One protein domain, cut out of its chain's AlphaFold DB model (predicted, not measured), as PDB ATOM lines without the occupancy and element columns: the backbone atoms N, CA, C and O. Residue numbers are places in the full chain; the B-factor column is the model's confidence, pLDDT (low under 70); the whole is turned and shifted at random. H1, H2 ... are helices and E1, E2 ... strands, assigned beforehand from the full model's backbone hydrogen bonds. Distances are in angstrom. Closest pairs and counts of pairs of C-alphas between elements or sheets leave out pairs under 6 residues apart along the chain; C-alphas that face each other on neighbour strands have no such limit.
ATOM      1  N   VAL A  56     199.980 198.517 122.404       75.19
ATOM      2  CA  VAL A  56     200.729 198.683 123.663       75.19
ATOM      3  C   VAL A  56     200.769 200.137 124.112       75.19
ATOM      4  O   VAL A  56     200.743 201.059 123.297       75.19
ATOM      5  N   THR A  57     200.914 200.351 125.421       67.94
ATOM      6  CA  THR A  57     200.937 201.685 126.054       67.94
ATOM      7  C   THR A  57     201.796 202.700 125.286       67.94
ATOM      8  O   THR A  57     201.331 203.785 124.971       67.94
ATOM      9  N   ASN A  58     203.034 202.356 124.917       61.75
ATOM     10  CA  ASN A  58     203.940 203.309 124.264       61.75
ATOM     11  C   ASN A  58     203.613 203.573 122.778       61.75
ATOM     12  O   ASN A  58     203.987 204.628 122.279       61.75
ATOM     13  N   SER A  59     202.932 202.658 122.072       63.78
ATOM     14  CA  SER A  59     202.609 202.819 120.640       63.78
ATOM     15  C   SER A  59     201.350 203.650 120.394       63.78
ATOM     16  O   SER A  59     201.119 204.136 119.291       63.78
ATOM     17  N   ILE A  60     200.504 203.765 121.415       62.62
ATOM     18  CA  ILE A  60     199.226 204.480 121.373       62.62
ATOM     19  C   ILE A  60     199.438 205.996 121.377       62.62
ATOM     20  O   ILE A  60     198.683 206.727 120.744       62.62
ATOM     21  N   PHE A  61     200.488 206.465 122.053       63.03
ATOM     22  CA  PHE A  61     200.770 207.892 122.235       63.03
ATOM     23  C   PHE A  61     201.591 208.521 121.099       63.03
ATOM     24  O   PHE A  61     201.834 209.722 121.120       63.03
ATOM     25  N   SER A  62     202.010 207.731 120.108       59.03
ATOM     26  CA  SER A  62     202.883 208.150 119.008       59.03
ATOM     27  C   SER A  62     202.153 208.160 117.652       59.03
ATOM     28  O   SER A  62     202.532 207.414 116.759       59.03
ATOM     29  N   ASP A  63     201.108 208.981 117.491       53.47
ATOM     30  CA  ASP A  63     200.461 209.328 116.197       53.47
ATOM     31  C   ASP A  63     199.291 208.476 115.653       53.47
ATOM     32  O   ASP A  63     198.971 208.578 114.466       53.47
ATOM     33  N   ARG A  64     198.557 207.683 116.450       62.62
ATOM     34  CA  ARG A  64     197.346 207.002 115.926       62.62
ATOM     35  C   ARG A  64     196.040 207.594 116.464       62.62
ATOM     36  O   ARG A  64     195.748 207.494 117.644       62.62
ATOM     37  N   ASN A  65     195.231 208.140 115.549       77.75
ATOM     38  CA  ASN A  65     193.787 208.398 115.669       77.75
ATOM     39  C   ASN A  65     193.307 209.068 116.969       77.75
ATOM     40  O   ASN A  65     192.265 208.675 117.509       77.75
ATOM     41  N   ILE A  66     194.033 210.081 117.451       89.31
ATOM     42  CA  ILE A  66     193.498 210.979 118.475       89.31
ATOM     43  C   ILE A  66     192.381 211.807 117.828       89.31
ATOM     44  O   ILE A  66     192.581 212.463 116.808       89.31
ATOM     45  N   LEU A  67     191.195 211.734 118.411       90.88
ATOM     46  CA  LEU A  67     190.007 212.484 118.050       90.88
ATOM     47  C   LEU A  67     189.784 213.553 119.113       90.88
ATOM     48  O   LEU A  67     189.858 213.266 120.311       90.88
ATOM     49  N   SER A  68     189.451 214.765 118.673       90.44
ATOM     50  CA  SER A  68     188.861 215.754 119.571       90.44
ATOM     51  C   SER A  68     187.549 215.210 120.147       90.44
ATOM     52  O   SER A  68     186.910 214.332 119.551       90.44
ATOM     53  N   SER A  69     187.102 215.752 121.281       89.12
ATOM     54  CA  SER A  69     185.777 215.417 121.815       89.12
ATOM     55  C   SER A  69     184.664 215.616 120.787       89.12
ATOM     56  O   SER A  69     183.811 214.745 120.626       89.12
ATOM     57  N   GLU A  70     184.696 216.712 120.024       89.50
ATOM     58  CA  GLU A  70     183.704 216.976 118.978       89.50
ATOM     59  C   GLU A  70     183.690 215.908 117.881       89.50
ATOM     60  O   GLU A  70     182.616 215.482 117.442       89.50
ATOM     61  N   ASP A  71     184.865 215.465 117.440       92.19
ATOM     62  CA  ASP A  71     184.979 214.446 116.397       92.19
ATOM     63  C   ASP A  71     184.556 213.072 116.911       92.19
ATOM     64  O   ASP A  71     183.869 212.339 116.199       92.19
ATOM     65  N   ALA A  72     184.890 212.733 118.158       92.06
ATOM     66  CA  ALA A  72     184.445 211.496 118.790       92.06
ATOM     67  C   ALA A  72     182.916 211.459 118.955       92.06
ATOM     68  O   ALA A  72     182.289 210.450 118.626       92.06
ATOM     69  N   ILE A  73     182.298 212.566 119.384       90.88
ATOM     70  CA  ILE A  73     180.835 212.689 119.502       90.88
ATOM     71  C   ILE A  73     180.162 212.436 118.160       90.88
ATOM     72  O   ILE A  73     179.226 211.640 118.082       90.88
ATOM     73  N   LYS A  74     180.653 213.087 117.099       92.12
ATOM     74  CA  LYS A  74     180.111 212.930 115.744       92.12
ATOM     75  C   LYS A  74     180.325 211.513 115.219       92.12
ATOM     76  O   LYS A  74     179.405 210.936 114.647       92.12
ATOM     77  N   LYS A  75     181.520 210.949 115.411       92.94
ATOM     78  CA  LYS A  75     181.893 209.624 114.900       92.94
ATOM     79  C   LYS A  75     181.093 208.501 115.560       92.94
ATOM     80  O   LYS A  75     180.684 207.575 114.866       92.94
ATOM     81  N   TYR A  76     180.880 208.577 116.872       92.38
ATOM     82  CA  TYR A  76     180.288 207.489 117.657       92.38
ATOM     83  C   TYR A  76     178.856 207.761 118.137       92.38
ATOM     84  O   TYR A  76     178.333 206.982 118.935       92.38
ATOM     85  N   ASP A  77     178.222 208.845 117.669       92.00
ATOM     86  CA  ASP A  77     176.886 209.289 118.103       92.00
ATOM     87  C   ASP A  77     176.780 209.358 119.641       92.00
ATOM     88  O   ASP A  77     175.868 208.799 120.258       92.00
ATOM     89  N   ILE A  78     177.770 209.994 120.285       90.38
ATOM     90  CA  ILE A  78     177.818 210.101 121.749       90.38
ATOM     91  C   ILE A  78     176.789 211.139 122.203       90.38
ATOM     92  O   ILE A  78     176.957 212.340 122.011       90.38
ATOM     93  N   LYS A  79     175.715 210.664 122.826       86.44
ATOM     94  CA  LYS A  79     174.586 211.462 123.322       86.44
ATOM     95  C   LYS A  79     174.810 211.962 124.736       86.44
ATOM     96  O   LYS A  79     174.365 213.049 125.084       86.44
ATOM     97  N   GLU A  80     175.470 211.149 125.552       75.38
ATOM     98  CA  GLU A  80     175.750 211.462 126.946       75.38
ATOM     99  C   GLU A  80     177.210 211.131 127.235       75.38
ATOM    100  O   GLU A  80     177.608 209.965 127.302       75.38
ATOM    101  N   TYR A  81     177.996 212.186 127.413       71.50
ATOM    102  CA  TYR A  81     179.287 212.130 128.077       71.50
ATOM    103  C   TYR A  81     179.347 213.304 129.050       71.50
ATOM    104  O   TYR A  81     178.811 214.382 128.777       71.50
ATOM    105  N   PHE A  82     179.933 213.077 130.222       62.16
ATOM    106  CA  PHE A  82     180.146 214.145 131.188       62.16
ATOM    107  C   PHE A  82     181.266 215.034 130.657       62.16
ATOM    108  O   PHE A  82     182.439 214.738 130.852       62.16
ATOM    109  N   ASN A  83     180.895 216.096 129.943       58.16
ATOM    110  CA  ASN A  83     181.826 217.162 129.621       58.16
ATOM    111  C   ASN A  83     182.087 217.936 130.919       58.16
ATOM    112  O   ASN A  83     181.264 218.747 131.342       58.16
ATOM    113  N   ASN A  84     183.207 217.643 131.574       57.53
ATOM    114  CA  ASN A  84     183.616 218.332 132.798       57.53
ATOM    115  C   ASN A  84     184.219 219.725 132.521       57.53
ATOM    116  O   ASN A  84     184.834 220.308 133.408       57.53
ATOM    117  N   GLY A  85     184.040 220.274 131.313       54.78
ATOM    118  CA  GLY A  85     184.602 221.562 130.909       54.78
ATOM    119  C   GLY A  85     186.096 221.513 130.578       54.78
ATOM    120  O   GLY A  85     186.701 222.573 130.452       54.78
ATOM    121  N   GLY A  86     186.677 220.314 130.456       61.81
ATOM    122  CA  GLY A  86     188.065 220.083 130.051       61.81
ATOM    123  C   GLY A  86     188.194 219.703 128.572       61.81
ATOM    124  O   GLY A  86     187.234 219.241 127.951       61.81
ATOM    125  N   ASP A  87     189.396 219.884 128.019       76.94
ATOM    126  CA  ASP A  87     189.754 219.571 126.628       76.94
ATOM    127  C   ASP A  87     189.929 218.060 126.394       76.94
ATOM    128  O   ASP A  87     190.968 217.610 125.926       76.94
ATOM    129  N   ASP A  88     188.930 217.245 126.729       88.81
ATOM    130  CA  ASP A  88     189.002 215.789 126.585       88.81
ATOM    131  C   ASP A  88     189.303 215.355 125.137       88.81
ATOM    132  O   ASP A  88     188.825 215.944 124.154       88.81
ATOM    133  N   ALA A  89     190.029 214.248 125.002       90.81
ATOM    134  CA  ALA A  89     190.319 213.622 123.717       90.81
ATOM    135  C   ALA A  89     190.079 212.112 123.767       90.81
ATOM    136  O   ALA A  89     189.957 211.502 124.829       90.81
ATOM    137  N   PHE A  90     190.015 211.489 122.596       91.81
ATOM    138  CA  PHE A  90     189.761 210.060 122.470       91.81
ATOM    139  C   PHE A  90     190.764 209.422 121.534       91.81
ATOM    140  O   PHE A  90     191.001 209.926 120.446       91.81
ATOM    141  N   ILE A  91     191.286 208.262 121.898       92.00
ATOM    142  CA  ILE A  91     192.036 207.425 120.967       92.00
ATOM    143  C   ILE A  91     191.091 206.360 120.443       92.00
ATOM    144  O   ILE A  91     190.597 205.526 121.209       92.00
ATOM    145  N   SER A  92     190.832 206.392 119.137       90.94
ATOM    146  CA  SER A  92     190.074 205.334 118.471       90.94
ATOM    147  C   SER A  92     190.899 204.054 118.462       90.94
ATOM    148  O   SER A  92     191.976 204.015 117.864       90.94
ATOM    149  N   LEU A  93     190.354 202.992 119.042       90.19
ATOM    150  CA  LEU A  93     190.861 201.639 118.847       90.19
ATOM    151  C   LEU A  93     190.063 200.963 117.720       90.19
ATOM    152  O   LEU A  93     189.079 201.542 117.243       90.19
ATOM    153  N   PRO A  94     190.493 199.787 117.227       88.88
ATOM    154  CA  PRO A  94     189.633 198.956 116.397       88.88
ATOM    155  C   PRO A  94     188.316 198.643 117.125       88.88
ATOM    156  O   PRO A  94     188.210 198.764 118.344       88.88
ATOM    157  N   ASP A  95     187.300 198.206 116.396       89.62
ATOM    158  CA  ASP A  95     186.073 197.748 117.043       89.62
ATOM    159  C   ASP A  95     186.267 196.328 117.592       89.62
ATOM    160  O   ASP A  95     187.038 195.527 117.049       89.62
ATOM    161  N   TYR A  96     185.544 195.993 118.660       89.81
ATOM    162  CA  TYR A  96     185.462 194.627 119.170       89.81
ATOM    163  C   TYR A  96     184.036 194.112 119.039       89.81
ATOM    164  O   TYR A  96     183.138 194.507 119.786       89.81
ATOM    165  N   LYS A  97     183.829 193.182 118.100       89.75
ATOM    166  CA  LYS A  97     182.495 192.706 117.707       89.75
ATOM    167  C   LYS A  97     181.624 193.886 117.245       89.75
ATOM    168  O   LYS A  97     181.908 194.468 116.211       89.75
ATOM    169  N   GLU A  98     180.576 194.215 117.996       91.12
ATOM    170  CA  GLU A  98     179.656 195.329 117.736       91.12
ATOM    171  C   GLU A  98     179.965 196.577 118.581       91.12
ATOM    172  O   GLU A  98     179.225 197.558 118.532       91.12
ATOM    173  N   PHE A  99     181.030 196.536 119.386       94.06
ATOM    174  CA  PHE A  99     181.372 197.596 120.324       94.06
ATOM    175  C   PHE A  99     182.467 198.502 119.772       94.06
ATOM    176  O   PHE A  99     183.547 198.032 119.418       94.06
ATOM    177  N   ASN A 100     182.211 199.811 119.816       94.88
ATOM    178  CA  ASN A 100     183.257 200.812 119.651       94.88
ATOM    179  C   ASN A 100     184.081 200.867 120.943       94.88
ATOM    180  O   ASN A 100     183.530 201.128 122.022       94.88
ATOM    181  N   VAL A 101     185.388 200.637 120.834       93.94
ATOM    182  CA  VAL A 101     186.329 200.694 121.959       93.94
ATOM    183  C   VAL A 101     187.227 201.915 121.787       93.94
ATOM    184  O   VAL A 101     187.735 202.188 120.700       93.94
ATOM    185  N   VAL A 102     187.409 202.679 122.861       94.19
ATOM    186  CA  VAL A 102     188.198 203.916 122.850       94.19
ATOM    187  C   VAL A 102     189.023 204.040 124.121       94.19
ATOM    188  O   VAL A 102     188.649 203.504 125.162       94.19
ATOM    189  N   ILE A 103     190.115 204.795 124.063       93.81
ATOM    190  CA  ILE A 103     190.756 205.333 125.271       93.81
ATOM    191  C   ILE A 103     190.296 206.776 125.415       93.81
ATOM    192  O   ILE A 103     190.575 207.597 124.547       93.81
ATOM    193  N   HIS A 104     189.580 207.077 126.492       92.44
ATOM    194  CA  HIS A 104     189.210 208.440 126.861       92.44
ATOM    195  C   HIS A 104     190.379 209.069 127.618       92.44
ATOM    196  O   HIS A 104     190.828 208.530 128.631       92.44
ATOM    197  N   ILE A 105     190.889 210.172 127.084       91.06
ATOM    198  CA  ILE A 105     191.943 210.989 127.669       91.06
ATOM    199  C   ILE A 105     191.273 212.143 128.411       91.06
ATOM    200  O   ILE A 105     190.597 212.962 127.789       91.06
ATOM    201  N   LEU A 106     191.473 212.193 129.726       89.06
ATOM    202  CA  LEU A 106     191.043 213.304 130.569       89.06
ATOM    203  C   LEU A 106     192.269 214.142 130.917       89.06
ATOM    204  O   LEU A 106     193.188 213.650 131.579       89.06
ATOM    205  N   TYR A 107     192.278 215.396 130.482       84.94
ATOM    206  CA  TYR A 107     193.336 216.337 130.833       84.94
ATOM    207  C   TYR A 107     192.956 217.057 132.125       84.94
ATOM    208  O   TYR A 107     191.970 217.789 132.172       84.94
ATOM    209  N   GLY A 108     193.719 216.814 133.187       77.56
ATOM    210  CA  GLY A 108     193.721 217.636 134.392       77.56
ATOM    211  C   GLY A 108     194.918 218.583 134.400       77.56
ATOM    212  O   GLY A 108     195.882 218.371 133.665       77.56
ATOM    213  N   ASP A 109     194.867 219.592 135.271       74.94
ATOM    214  CA  ASP A 109     195.897 220.636 135.374       74.94
ATOM    215  C   ASP A 109     197.310 220.065 135.583       74.94
ATOM    216  O   ASP A 109     198.274 220.548 134.994       74.94
ATOM    217  N   GLU A 110     197.425 219.009 136.392       74.31
ATOM    218  CA  GLU A 110     198.710 218.402 136.770       74.31
ATOM    219  C   GLU A 110     198.864 216.956 136.281       74.31
ATOM    220  O   GLU A 110     199.957 216.401 136.334       74.31
ATOM    221  N   ASN A 111     197.787 216.320 135.805       78.88
ATOM    222  CA  ASN A 111     197.797 214.903 135.443       78.88
ATOM    223  C   ASN A 111     196.878 214.606 134.257       78.88
ATOM    224  O   ASN A 111     195.728 215.036 134.214       78.88
ATOM    225  N   THR A 112     197.365 213.792 133.319       85.69
ATOM    226  CA  THR A 112     196.546 213.219 132.242       85.69
ATOM    227  C   THR A 112     196.137 211.799 132.610       85.69
ATOM    228  O   THR A 112     196.996 210.953 132.863       85.69
ATOM    229  N   MET A 113     194.834 211.527 132.617       89.12
ATOM    230  CA  MET A 113     194.278 210.208 132.921       89.12
ATOM    231  C   MET A 113     193.792 209.518 131.648       89.12
ATOM    232  O   MET A 113     193.275 210.163 130.736       89.12
ATOM    233  N   TYR A 114     193.931 208.195 131.602       91.62
ATOM    234  CA  TYR A 114     193.585 207.376 130.443       91.62
ATOM    235  C   TYR A 114     192.636 206.253 130.858       91.62
ATOM    236  O   TYR A 114     192.995 205.382 131.653       91.62
ATOM    237  N   TYR A 115     191.438 206.243 130.279       94.12
ATOM    238  CA  TYR A 115     190.394 205.265 130.583       94.12
ATOM    239  C   TYR A 115     189.996 204.478 129.339       94.12
ATOM    240  O   TYR A 115     189.366 205.011 128.422       94.12
ATOM    241  N   LEU A 116     190.305 203.183 129.318       95.75
ATOM    242  CA  LEU A 116     189.827 202.277 128.282       95.75
ATOM    243  C   LEU A 116     188.328 202.028 128.489       95.75
ATOM    244  O   LEU A 116     187.902 201.494 129.513       95.75
ATOM    245  N   SER A 117     187.531 202.435 127.508       95.25
ATOM    246  CA  SER A 117     186.077 202.521 127.592       95.25
ATOM    247  C   SER A 117     185.406 201.855 126.395       95.25
ATOM    248  O   SER A 117     185.935 201.838 125.284       95.25
ATOM    249  N   VAL A 118     184.195 201.348 126.620       95.19
ATOM    250  CA  VAL A 118     183.287 200.886 125.565       95.19
ATOM    251  C   VAL A 118     182.163 201.904 125.409       95.19
ATOM    252  O   VAL A 118     181.520 202.276 126.393       95.19
ATOM    253  N   ILE A 119     181.901 202.339 124.175       93.44
ATOM    254  CA  ILE A 119     180.768 203.220 123.876       93.44
ATOM    255  C   ILE A 119     179.533 202.351 123.651       93.44
ATOM    256  O   ILE A 119     179.463 201.584 122.688       93.44
ATOM    257  N   LYS A 120     178.534 202.491 124.525       90.31
ATOM    258  CA  LYS A 120     177.293 201.710 124.475       90.31
ATOM    259  C   LYS A 120     176.093 202.622 124.315       90.31
ATOM    260  O   LYS A 120     175.845 203.479 125.159       90.31
ATOM    261  N   SER A 121     175.326 202.415 123.246       88.50
ATOM    262  CA  SER A 121     174.122 203.205 122.952       88.50
ATOM    263  C   SER A 121     174.385 204.720 122.956       88.50
ATOM    264  O   SER A 121     173.565 205.490 123.453       88.50
ATOM    265  N   GLY A 122     175.548 205.139 122.444       88.75
ATOM    266  CA  GLY A 122     175.971 206.541 122.444       88.75
ATOM    267  C   GLY A 122     176.354 207.082 123.826       88.75
ATOM    268  O   GLY A 122     176.257 208.282 124.055       88.75
ATOM    269  N   ARG A 123     176.727 206.225 124.782       89.88
ATOM    270  CA  ARG A 123     177.118 206.639 126.136       89.88
ATOM    271  C   ARG A 123     178.466 206.058 126.524       89.88
ATOM    272  O   ARG A 123     178.748 204.896 126.223       89.88
ATOM    273  N   ILE A 124     179.250 206.851 127.246       88.94
ATOM    274  CA  ILE A 124     180.484 206.417 127.905       88.94
ATOM    275  C   ILE A 124     180.231 206.376 129.407       88.94
ATOM    276  O   ILE A 124     179.795 207.361 129.999       88.94
ATOM    277  N   ASN A 125     180.498 205.228 130.030       88.50
ATOM    278  CA  ASN A 125     180.389 205.074 131.475       88.50
ATOM    279  C   ASN A 125     181.775 204.886 132.097       88.50
ATOM    280  O   ASN A 125     182.262 203.761 132.205       88.50
ATOM    281  N   LEU A 126     182.371 205.990 132.549       88.12
ATOM    282  CA  LEU A 126     183.698 205.996 133.168       88.12
ATOM    283  C   LEU A 126     183.785 205.128 134.431       88.12
ATOM    284  O   LEU A 126     184.818 204.518 134.671       88.12
ATOM    285  N   SER A 127     182.694 204.965 135.194       88.94
ATOM    286  CA  SER A 127     182.687 204.071 136.371       88.94
ATOM    287  C   SER A 127     182.862 202.585 136.032       88.94
ATOM    288  O   SER A 127     183.131 201.776 136.916       88.94
ATOM    289  N   LYS A 128     182.691 202.221 134.756       90.88
ATOM    290  CA  LYS A 128     182.902 200.867 134.235       90.88
ATOM    291  C   LYS A 128     184.137 200.761 133.340       90.88
ATOM    292  O   LYS A 128     184.399 199.678 132.823       90.88
ATOM    293  N   ALA A 129     184.845 201.863 133.111       94.50
ATOM    294  CA  ALA A 129     186.046 201.885 132.295       94.50
ATOM    295  C   ALA A 129     187.232 201.276 133.056       94.50
ATOM    296  O   ALA A 129     187.262 201.271 134.288       94.50
ATOM    297  N   LEU A 130     188.223 200.781 132.317       95.94
ATOM    298  CA  LEU A 130     189.488 200.353 132.901       95.94
ATOM    299  C   LEU A 130     190.442 201.543 132.949       95.94
ATOM    300  O   LEU A 130     190.758 202.135 131.919       95.94
ATOM    301  N   ASP A 131     190.915 201.881 134.145       93.75
ATOM    302  CA  ASP A 131     191.964 202.881 134.316       93.75
ATOM    303  C   ASP A 131     193.312 202.308 133.854       93.75
ATOM    304  O   ASP A 131     193.916 201.461 134.527       93.75
ATOM    305  N   VAL A 132     193.779 202.812 132.716       93.19
ATOM    306  CA  VAL A 132     195.038 202.454 132.054       93.19
ATOM    307  C   VAL A 132     196.054 203.600 132.116       93.19
ATOM    308  O   VAL A 132     197.000 203.649 131.328       93.19
ATOM    309  N   THR A 133     195.875 204.531 133.057       90.81
ATOM    310  CA  THR A 133     196.782 205.660 133.273       90.81
ATOM    311  C   THR A 133     198.181 205.165 133.624       90.81
ATOM    312  O   THR A 133     198.361 204.434 134.597       90.81
ATOM    313  N   LYS A 134     199.183 205.560 132.827       86.00
ATOM    314  CA  LYS A 134     200.554 205.034 132.918       86.00
ATOM    315  C   LYS A 134     201.190 205.263 134.287       86.00
ATOM    316  O   LYS A 134     201.796 204.345 134.823       86.00
ATOM    317  N   ASN A 135     201.067 206.471 134.826       82.31
ATOM    318  CA  ASN A 135     201.611 206.832 136.126       82.31
ATOM    319  C   ASN A 135     200.542 207.582 136.920       82.31
ATOM    320  O   ASN A 135     199.878 208.463 136.378       82.31
ATOM    321  N   TRP A 136     200.406 207.240 138.191       70.25
ATOM    322  CA  TRP A 136     199.692 208.023 139.186       70.25
ATOM    323  C   TRP A 136     200.731 208.457 140.217       70.25
ATOM    324  O   TRP A 136     201.416 207.570 140.730       70.25
ATOM    325  N   SER A 137     200.834 209.779 140.430       62.72
ATOM    326  CA  SER A 137     201.979 210.505 141.022       62.72
ATOM    327  C   SER A 137     203.288 210.367 140.223       62.72
ATOM    328  O   SER A 137     203.458 209.438 139.426       62.72
ATOM    329  N   GLU A 138     204.202 211.338 140.349       57.28
ATOM    330  CA  GLU A 138     205.504 211.254 139.684       57.28
ATOM    331  C   GLU A 138     206.353 210.158 140.349       57.28
ATOM    332  O   GLU A 138     206.655 210.246 141.541       57.28
ATOM    333  N   PRO A 139     206.776 209.112 139.611       48.84
ATOM    334  CA  PRO A 139     207.695 208.118 140.140       48.84
ATOM    335  C   PRO A 139     209.084 208.745 140.280       48.84
ATOM    336  O   PRO A 139     209.912 208.677 139.372       48.84
ATOM    337  N   GLY A 140     209.311 209.386 141.416       52.56
ATOM    338  CA  GLY A 140     210.485 210.211 141.685       52.56
ATOM    339  C   GLY A 140     210.385 210.931 143.025       52.56
ATOM    340  O   GLY A 140     211.411 211.112 143.677       52.56
ATOM    341  N   ASP A 141     209.166 211.233 143.474       55.16
ATOM    342  CA  ASP A 141     208.922 211.665 144.844       55.16
ATOM    343  C   ASP A 141     208.994 210.457 145.787       55.16
ATOM    344  O   ASP A 141     208.570 209.353 145.446       55.16
ATOM    345  N   GLU A 142     209.534 210.642 146.991       63.47
ATOM    346  CA  GLU A 142     209.713 209.583 148.000       63.47
ATOM    347  C   GLU A 142     208.391 208.898 148.436       63.47
ATOM    348  O   GLU A 142     208.421 207.917 149.181       63.47
ATOM    349  N   GLY A 143     207.240 209.375 147.948       80.06
ATOM    350  CA  GLY A 143     205.899 208.923 148.300       80.06
ATOM    351  C   GLY A 143     205.360 207.718 147.522       80.06
ATOM    352  O   GLY A 143     206.063 207.009 146.795       80.06
ATOM    353  N   ASP A 144     204.068 207.485 147.730       87.88
ATOM    354  CA  ASP A 144     203.306 206.415 147.097       87.88
ATOM    355  C   ASP A 144     203.152 206.665 145.597       87.88
ATOM    356  O   ASP A 144     202.936 207.800 145.159       87.88
ATOM    357  N   TYR A 145     203.221 205.593 144.808       89.56
ATOM    358  CA  TYR A 145     203.042 205.677 143.362       89.56
ATOM    359  C   TYR A 145     202.345 204.455 142.786       89.56
ATOM    360  O   TYR A 145     202.387 203.352 143.339       89.56
ATOM    361  N   LYS A 146     201.781 204.639 141.591       89.69
ATOM    362  CA  LYS A 146     201.262 203.543 140.773       89.69
ATOM    363  C   LYS A 146     201.740 203.671 139.336       89.69
ATOM    364  O   LYS A 146     201.462 204.664 138.675       89.69
ATOM    365  N   LYS A 147     202.436 202.652 138.838       91.56
ATOM    366  CA  LYS A 147     202.860 202.538 137.439       91.56
ATOM    367  C   LYS A 147     202.089 201.416 136.773       91.56
ATOM    368  O   LYS A 147     202.028 200.308 137.305       91.56
ATOM    369  N   LYS A 148     201.549 201.685 135.593       92.31
ATOM    370  CA  LYS A 148     200.822 200.717 134.781       92.31
ATOM    371  C   LYS A 148     201.441 200.607 133.399       92.31
ATOM    372  O   LYS A 148     201.784 201.602 132.759       92.31
ATOM    373  N   TYR A 149     201.526 199.377 132.926       92.31
ATOM    374  CA  TYR A 149     201.719 199.045 131.527       92.31
ATOM    375  C   TYR A 149     200.516 198.225 131.084       92.31
ATOM    376  O   TYR A 149     200.185 197.223 131.709       92.31
ATOM    377  N   PHE A 150     199.855 198.649 130.016       92.88
ATOM    378  CA  PHE A 150     198.777 197.888 129.409       92.88
ATOM    379  C   PHE A 150     199.078 197.488 127.966       92.88
ATOM    380  O   PHE A 150     199.789 198.182 127.224       92.88
ATOM    381  N   GLU A 151     198.471 196.370 127.590       93.25
ATOM    382  CA  GLU A 151     198.534 195.748 126.278       93.25
ATOM    383  C   GLU A 151     197.147 195.220 125.899       93.25
ATOM    384  O   GLU A 151     196.466 194.599 126.716       93.25
ATOM    385  N   ILE A 152     196.729 195.452 124.657       93.06
ATOM    386  CA  ILE A 152     195.506 194.895 124.078       93.06
ATOM    387  C   ILE A 152     195.927 193.960 122.947       93.06
ATOM    388  O   ILE A 152     196.442 194.402 121.919       93.06
ATOM    389  N   SER A 153     195.718 192.661 123.158       91.12
ATOM    390  CA  SER A 153     195.927 191.629 122.141       91.12
ATOM    391  C   SER A 153     194.871 191.722 121.032       91.12
ATOM    392  O   SER A 153     193.780 192.253 121.244       91.12
ATOM    393  N   SER A 154     195.150 191.141 119.863       84.69
ATOM    394  CA  SER A 154     194.227 191.131 118.714       84.69
ATOM    395  C   SER A 154     192.865 190.484 118.997       84.69
ATOM    396  O   SER A 154     191.870 190.816 118.356       84.69
ATOM    397  N   ASP A 155     192.788 189.585 119.978       87.12
ATOM    398  CA  ASP A 155     191.548 188.960 120.444       87.12
ATOM    399  C   ASP A 155     190.860 189.736 121.586       87.12
ATOM    400  O   ASP A 155     189.945 189.211 122.232       87.12
ATOM    401  N   TYR A 156     191.305 190.969 121.848       90.56
ATOM    402  CA  TYR A 156     190.847 191.837 122.935       90.56
ATOM    403  C   TYR A 156     191.022 191.246 124.338       90.56
ATOM    404  O   TYR A 156     190.284 191.596 125.267       90.56
ATOM    405  N   LEU A 157     192.017 190.375 124.530       94.75
ATOM    406  CA  LEU A 157     192.584 190.190 125.859       94.75
ATOM    407  C   LEU A 157     193.361 191.457 126.236       94.75
ATOM    408  O   LEU A 157     194.335 191.823 125.579       94.75
ATOM    409  N   ILE A 158     192.903 192.126 127.287       96.12
ATOM    410  CA  ILE A 158     193.515 193.346 127.807       96.12
ATOM    411  C   ILE A 158     194.315 192.961 129.038       96.12
ATOM    412  O   ILE A 158     193.741 192.541 130.040       96.12
ATOM    413  N   ARG A 159     195.629 193.111 128.977       96.19
ATOM    414  CA  ARG A 159     196.522 192.868 130.105       96.19
ATOM    415  C   ARG A 159     196.949 194.199 130.703       96.19
ATOM    416  O   ARG A 159     197.349 195.092 129.962       96.19
ATOM    417  N   ILE A 160     196.883 194.320 132.025       95.94
ATOM    418  CA  ILE A 160     197.379 195.472 132.779       95.94
ATOM    419  C   ILE A 160     198.369 194.960 133.821       95.94
ATOM    420  O   ILE A 160     197.986 194.325 134.802       95.94
ATOM    421  N   ASP A 161     199.643 195.254 133.601       96.06
ATOM    422  CA  ASP A 161     200.713 195.033 134.562       96.06
ATOM    423  C   ASP A 161     200.862 196.279 135.432       96.06
ATOM    424  O   ASP A 161     201.022 197.390 134.921       96.06
ATOM    425  N   THR A 162     200.816 196.097 136.748       95.50
ATOM    426  CA  THR A 162     200.864 197.187 137.722       95.50
ATOM    427  C   THR A 162     202.021 196.999 138.696       95.50
ATOM    428  O   THR A 162     202.208 195.918 139.254       95.50
ATOM    429  N   GLU A 163     202.772 198.073 138.925       95.31
ATOM    430  CA  GLU A 163     203.707 198.236 140.037       95.31
ATOM    431  C   GLU A 163     203.174 199.348 140.944       95.31
ATOM    432  O   GLU A 163     202.969 200.476 140.500       95.31
ATOM    433  N   GLU A 164     202.935 199.031 142.207       94.12
ATOM    434  CA  GLU A 164     202.355 199.938 143.195       94.12
ATOM    435  C   GLU A 164     203.281 200.009 144.406       94.12
ATOM    436  O   GLU A 164     203.678 198.965 144.931       94.12
ATOM    437  N   LYS A 165     203.646 201.227 144.814       91.44
ATOM    438  CA  LYS A 165     204.362 201.500 146.061       91.44
ATOM    439  C   LYS A 165     203.390 202.149 147.039       91.44
ATOM    440  O   LYS A 165     202.807 203.180 146.712       91.44
ATOM    441  N   THR A 166     203.251 201.559 148.219       90.94
ATOM    442  CA  THR A 166     202.487 202.121 149.341       90.94
ATOM    443  C   THR A 166     203.271 201.885 150.619       90.94
ATOM    444  O   THR A 166     203.644 200.740 150.871       90.94
ATOM    445  N   ASP A 167     203.539 202.930 151.403       90.12
ATOM    446  CA  ASP A 167     204.281 202.826 152.673       90.12
ATOM    447  C   ASP A 167     205.621 202.061 152.528       90.12
ATOM    448  O   ASP A 167     205.935 201.148 153.291       90.12
ATOM    449  N   ASP A 168     206.396 202.389 151.487       87.69
ATOM    450  CA  ASP A 168     207.659 201.725 151.104       87.69
ATOM    451  C   ASP A 168     207.568 200.244 150.683       87.69
ATOM    452  O   ASP A 168     208.569 199.654 150.260       87.69
ATOM    453  N   GLU A 169     206.375 199.647 150.672       93.31
ATOM    454  CA  GLU A 169     206.148 198.318 150.108       93.31
ATOM    455  C   GLU A 169     205.865 198.390 148.609       93.31
ATOM    456  O   GLU A 169     204.921 199.045 148.174       93.31
ATOM    457  N   ILE A 170     206.629 197.634 147.815       94.50
ATOM    458  CA  ILE A 170     206.390 197.493 146.375       94.50
ATOM    459  C   ILE A 170     205.632 196.193 146.099       94.50
ATOM    460  O   ILE A 170     206.121 195.096 146.380       94.50
ATOM    461  N   LYS A 171     204.459 196.312 145.476       96.56
ATOM    462  CA  LYS A 171     203.634 195.199 144.992       96.56
ATOM    463  C   LYS A 171     203.586 195.216 143.470       96.56
ATOM    464  O   LYS A 171     203.442 196.265 142.849       96.56
ATOM    465  N   LYS A 172     203.705 194.031 142.870       97.00
ATOM    466  CA  LYS A 172     203.560 193.828 141.426       97.00
ATOM    467  C   LYS A 172     202.476 192.805 141.166       97.00
ATOM    468  O   LYS A 172     202.490 191.736 141.774       97.00
ATOM    469  N   TYR A 173     201.553 193.134 140.278       96.00
ATOM    470  CA  TYR A 173     200.463 192.246 139.900       96.00
ATOM    471  C   TYR A 173     200.022 192.501 138.465       96.00
ATOM    472  O   TYR A 173     200.237 193.577 137.908       96.00
ATOM    473  N   THR A 174     199.394 191.486 137.885       96.44
ATOM    474  CA  THR A 174     198.843 191.524 136.536       96.44
ATOM    475  C   THR A 174     197.359 191.224 136.621       96.44
ATOM    476  O   THR A 174     196.964 190.218 137.212       96.44
ATOM    477  N   ASN A 175     196.545 192.074 136.004       97.12
ATOM    478  CA  ASN A 175     195.131 191.804 135.795       97.12
ATOM    479  C   ASN A 175     194.869 191.629 134.300       97.12
ATOM    480  O   ASN A 175     195.353 192.404 133.472       97.12
ATOM    481  N   ASN A 176     194.081 190.614 133.964       97.25
ATOM    482  CA  ASN A 176     193.640 190.347 132.605       97.25
ATOM    483  C   ASN A 176     192.145 190.639 132.500       97.25
ATOM    484  O   ASN A 176     191.371 190.212 133.353       97.25
ATOM    485  N   TYR A 177     191.721 191.317 131.443       97.69
ATOM    486  CA  TYR A 177     190.334 191.695 131.216       97.69
ATOM    487  C   TYR A 177     189.872 191.318 129.815       97.69
ATOM    488  O   TYR A 177     190.656 191.240 128.867       97.69
ATOM    489  N   ARG A 178     188.562 191.122 129.677       96.38
ATOM    490  CA  ARG A 178     187.874 190.989 128.389       96.38
ATOM    491  C   ARG A 178     186.571 191.774 128.403       96.38
ATOM    492  O   ARG A 178     186.037 192.090 129.463       96.38
ATOM    493  N   ILE A 179     186.039 192.045 127.215       95.75
ATOM    494  CA  ILE A 179     184.717 192.652 127.030       95.75
ATOM    495  C   ILE A 179     183.688 191.529 126.832       95.75
ATOM    496  O   ILE A 179     183.848 190.661 125.964       95.75
ATOM    497  N   ASN A 180     182.633 191.516 127.647       94.50
ATOM    498  CA  ASN A 180     181.540 190.549 127.523       94.50
ATOM    499  C   ASN A 180     180.529 190.958 126.430       94.50
ATOM    500  O   ASN A 180     180.634 192.011 125.809       94.50
ATOM    501  N   ASN A 181     179.504 190.132 126.200       93.69
ATOM    502  CA  ASN A 181     178.471 190.411 125.191       93.69
ATOM    503  C   ASN A 181     177.548 191.594 125.546       93.69
ATOM    504  O   ASN A 181     176.714 191.969 124.735       93.69
ATOM    505  N   ASN A 182     177.675 192.177 126.739       93.12
ATOM    506  CA  ASN A 182     176.955 193.388 127.131       93.12
ATOM    507  C   ASN A 182     177.801 194.657 126.940       93.12
ATOM    508  O   ASN A 182     177.296 195.747 127.227       93.12
ATOM    509  N   GLY A 183     179.052 194.527 126.488       91.25
ATOM    510  CA  GLY A 183     179.993 195.637 126.368       91.25
ATOM    511  C   GLY A 183     180.619 196.054 127.702       91.25
ATOM    512  O   GLY A 183     181.134 197.161 127.797       91.25
ATOM    513  N   ASP A 184     180.553 195.209 128.737       95.06
ATOM    514  CA  ASP A 184     181.194 195.474 130.028       95.06
ATOM    515  C   ASP A 184     182.534 194.727 130.121       95.06
ATOM    516  O   ASP A 184     182.643 193.568 129.699       95.06
ATOM    517  N   PHE A 185     183.539 195.372 130.719       96.69
ATOM    518  CA  PHE A 185     184.792 194.710 131.074       96.69
ATOM    519  C   PHE A 185     184.583 193.742 132.243       96.69
ATOM    520  O   PHE A 185     183.837 194.026 133.181       96.69
ATOM    521  N   TYR A 186     185.262 192.600 132.203       96.44
ATOM    522  CA  TYR A 186     185.339 191.656 133.314       96.44
ATOM    523  C   TYR A 186     186.753 191.098 133.438       96.44
ATOM    524  O   TYR A 186     187.442 190.914 132.434       96.44
ATOM    525  N   GLU A 187     187.173 190.830 134.672       97.19
ATOM    526  CA  GLU A 187     188.475 190.234 134.958       97.19
ATOM    527  C   GLU A 187     188.460 188.728 134.659       97.19
ATOM    528  O   GLU A 187     187.542 188.000 135.053       97.19
ATOM    529  N   VAL A 188     189.489 188.262 133.959       95.81
ATOM    530  CA  VAL A 188     189.752 186.852 133.681       95.81
ATOM    531  C   VAL A 188     190.692 186.339 134.764       95.81
ATOM    532  O   VAL A 188     191.846 186.754 134.832       95.81
ATOM    533  N   LYS A 189     190.187 185.441 135.615       89.62
ATOM    534  CA  LYS A 189     191.004 184.739 136.609       89.62
ATOM    535  C   LYS A 189     191.637 183.514 135.957       89.62
ATOM    536  O   LYS A 189     190.912 182.723 135.350       89.62
TER     537      LYS A 189
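What this domain is: This is residues 56 to 189 of the 190 residues of an uncharacterized protein of Labilibaculum manganireducens (UniProt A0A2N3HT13). Two strongly twisted sheets of four strands stand next to each other: E1 to E4 curls round the short helix H2, while E5 to E8 is a long curved wing whose turn between E6 and E7 lies at the end of the longest axis away from H2. The long link of residues 121 to 144 bridges them, pairing briefly with E4 and then with E5, and H1 grazes both sheets. The printed part has 134 residues, with two named helices and eight strands in the order H1 E1 H2 E2 E3 E4 E5 E6 E7 E8; both sheets run in chain order and are antiparallel, and the class is mostly strand. It is compact, with a radius of gyration of the C-alphas of 15.3 A and spans of 46 by 36 by 27 A.

Where its parts are: H1 is residues 57 to 60, from C-alpha 57 at (200.937, 201.685, 126.054). E1 is residues 66 to 68 and H2 residues 69 to 76, 10.5 A long. E2, residues 89 to 96, spans 20.1 A and bends by 52 degrees at residue 93. E3, residues 99 to 107, spans 24.6 A; E4, residues 112 to 120, spans 23.7 A and bends by 53 degrees at residue 116. E5, residues 145 to 152, spans 23.3 A, E6, residues 158 to 166, 24.9 A, and E7, residues 169 to 179, 32.0 A. E8, residues 185 to 188, ends with C-alpha 188 at (189.752, 186.852, 133.681).

How they stand to each other: H1 only grazes each sheet; its closest C-alphas to E5 are those of Thr 57 and Phe 150, 5.5 A apart. E1 is an edge strand, with N 67 and O 90 of E2 at 2.7 A. H2 is on this sheet; its closest C-alphas to E2 are those of Ser 69 and Ala 89, 5.2 A apart. E2, E3 and E4 form a meander, each strand the antiparallel neighbour of the one before, with N 91 and O 103 at 2.8 A and N 104 and O 115 at 2.8 A. Residues 130 to 131 pair with 115 to 116 of E4, and residues 135 to 136 with 146 to 147 of E5. E4 and E5 are apart. E5 to E8 form a second meander, with N 147 and O 163 at 2.8 A, N 160 and O 175 at 2.8 A, and N 188 and O 176 at 2.8 A. In H2 every O i to N i+4 pair is within hydrogen-bond range; H1 is too short for one.

The domain as a whole: The two C-alphas farthest apart are those of Lys 74 and Asp 168, 46.2 A. The printed part has no cut. The long links are H2 to E2, 12 residues, and E4 to E5, 24 residues. The mean pLDDT of the printed part is 86.1; residues 57 to 64, 82 to 86 and 137 to 142 are under 70.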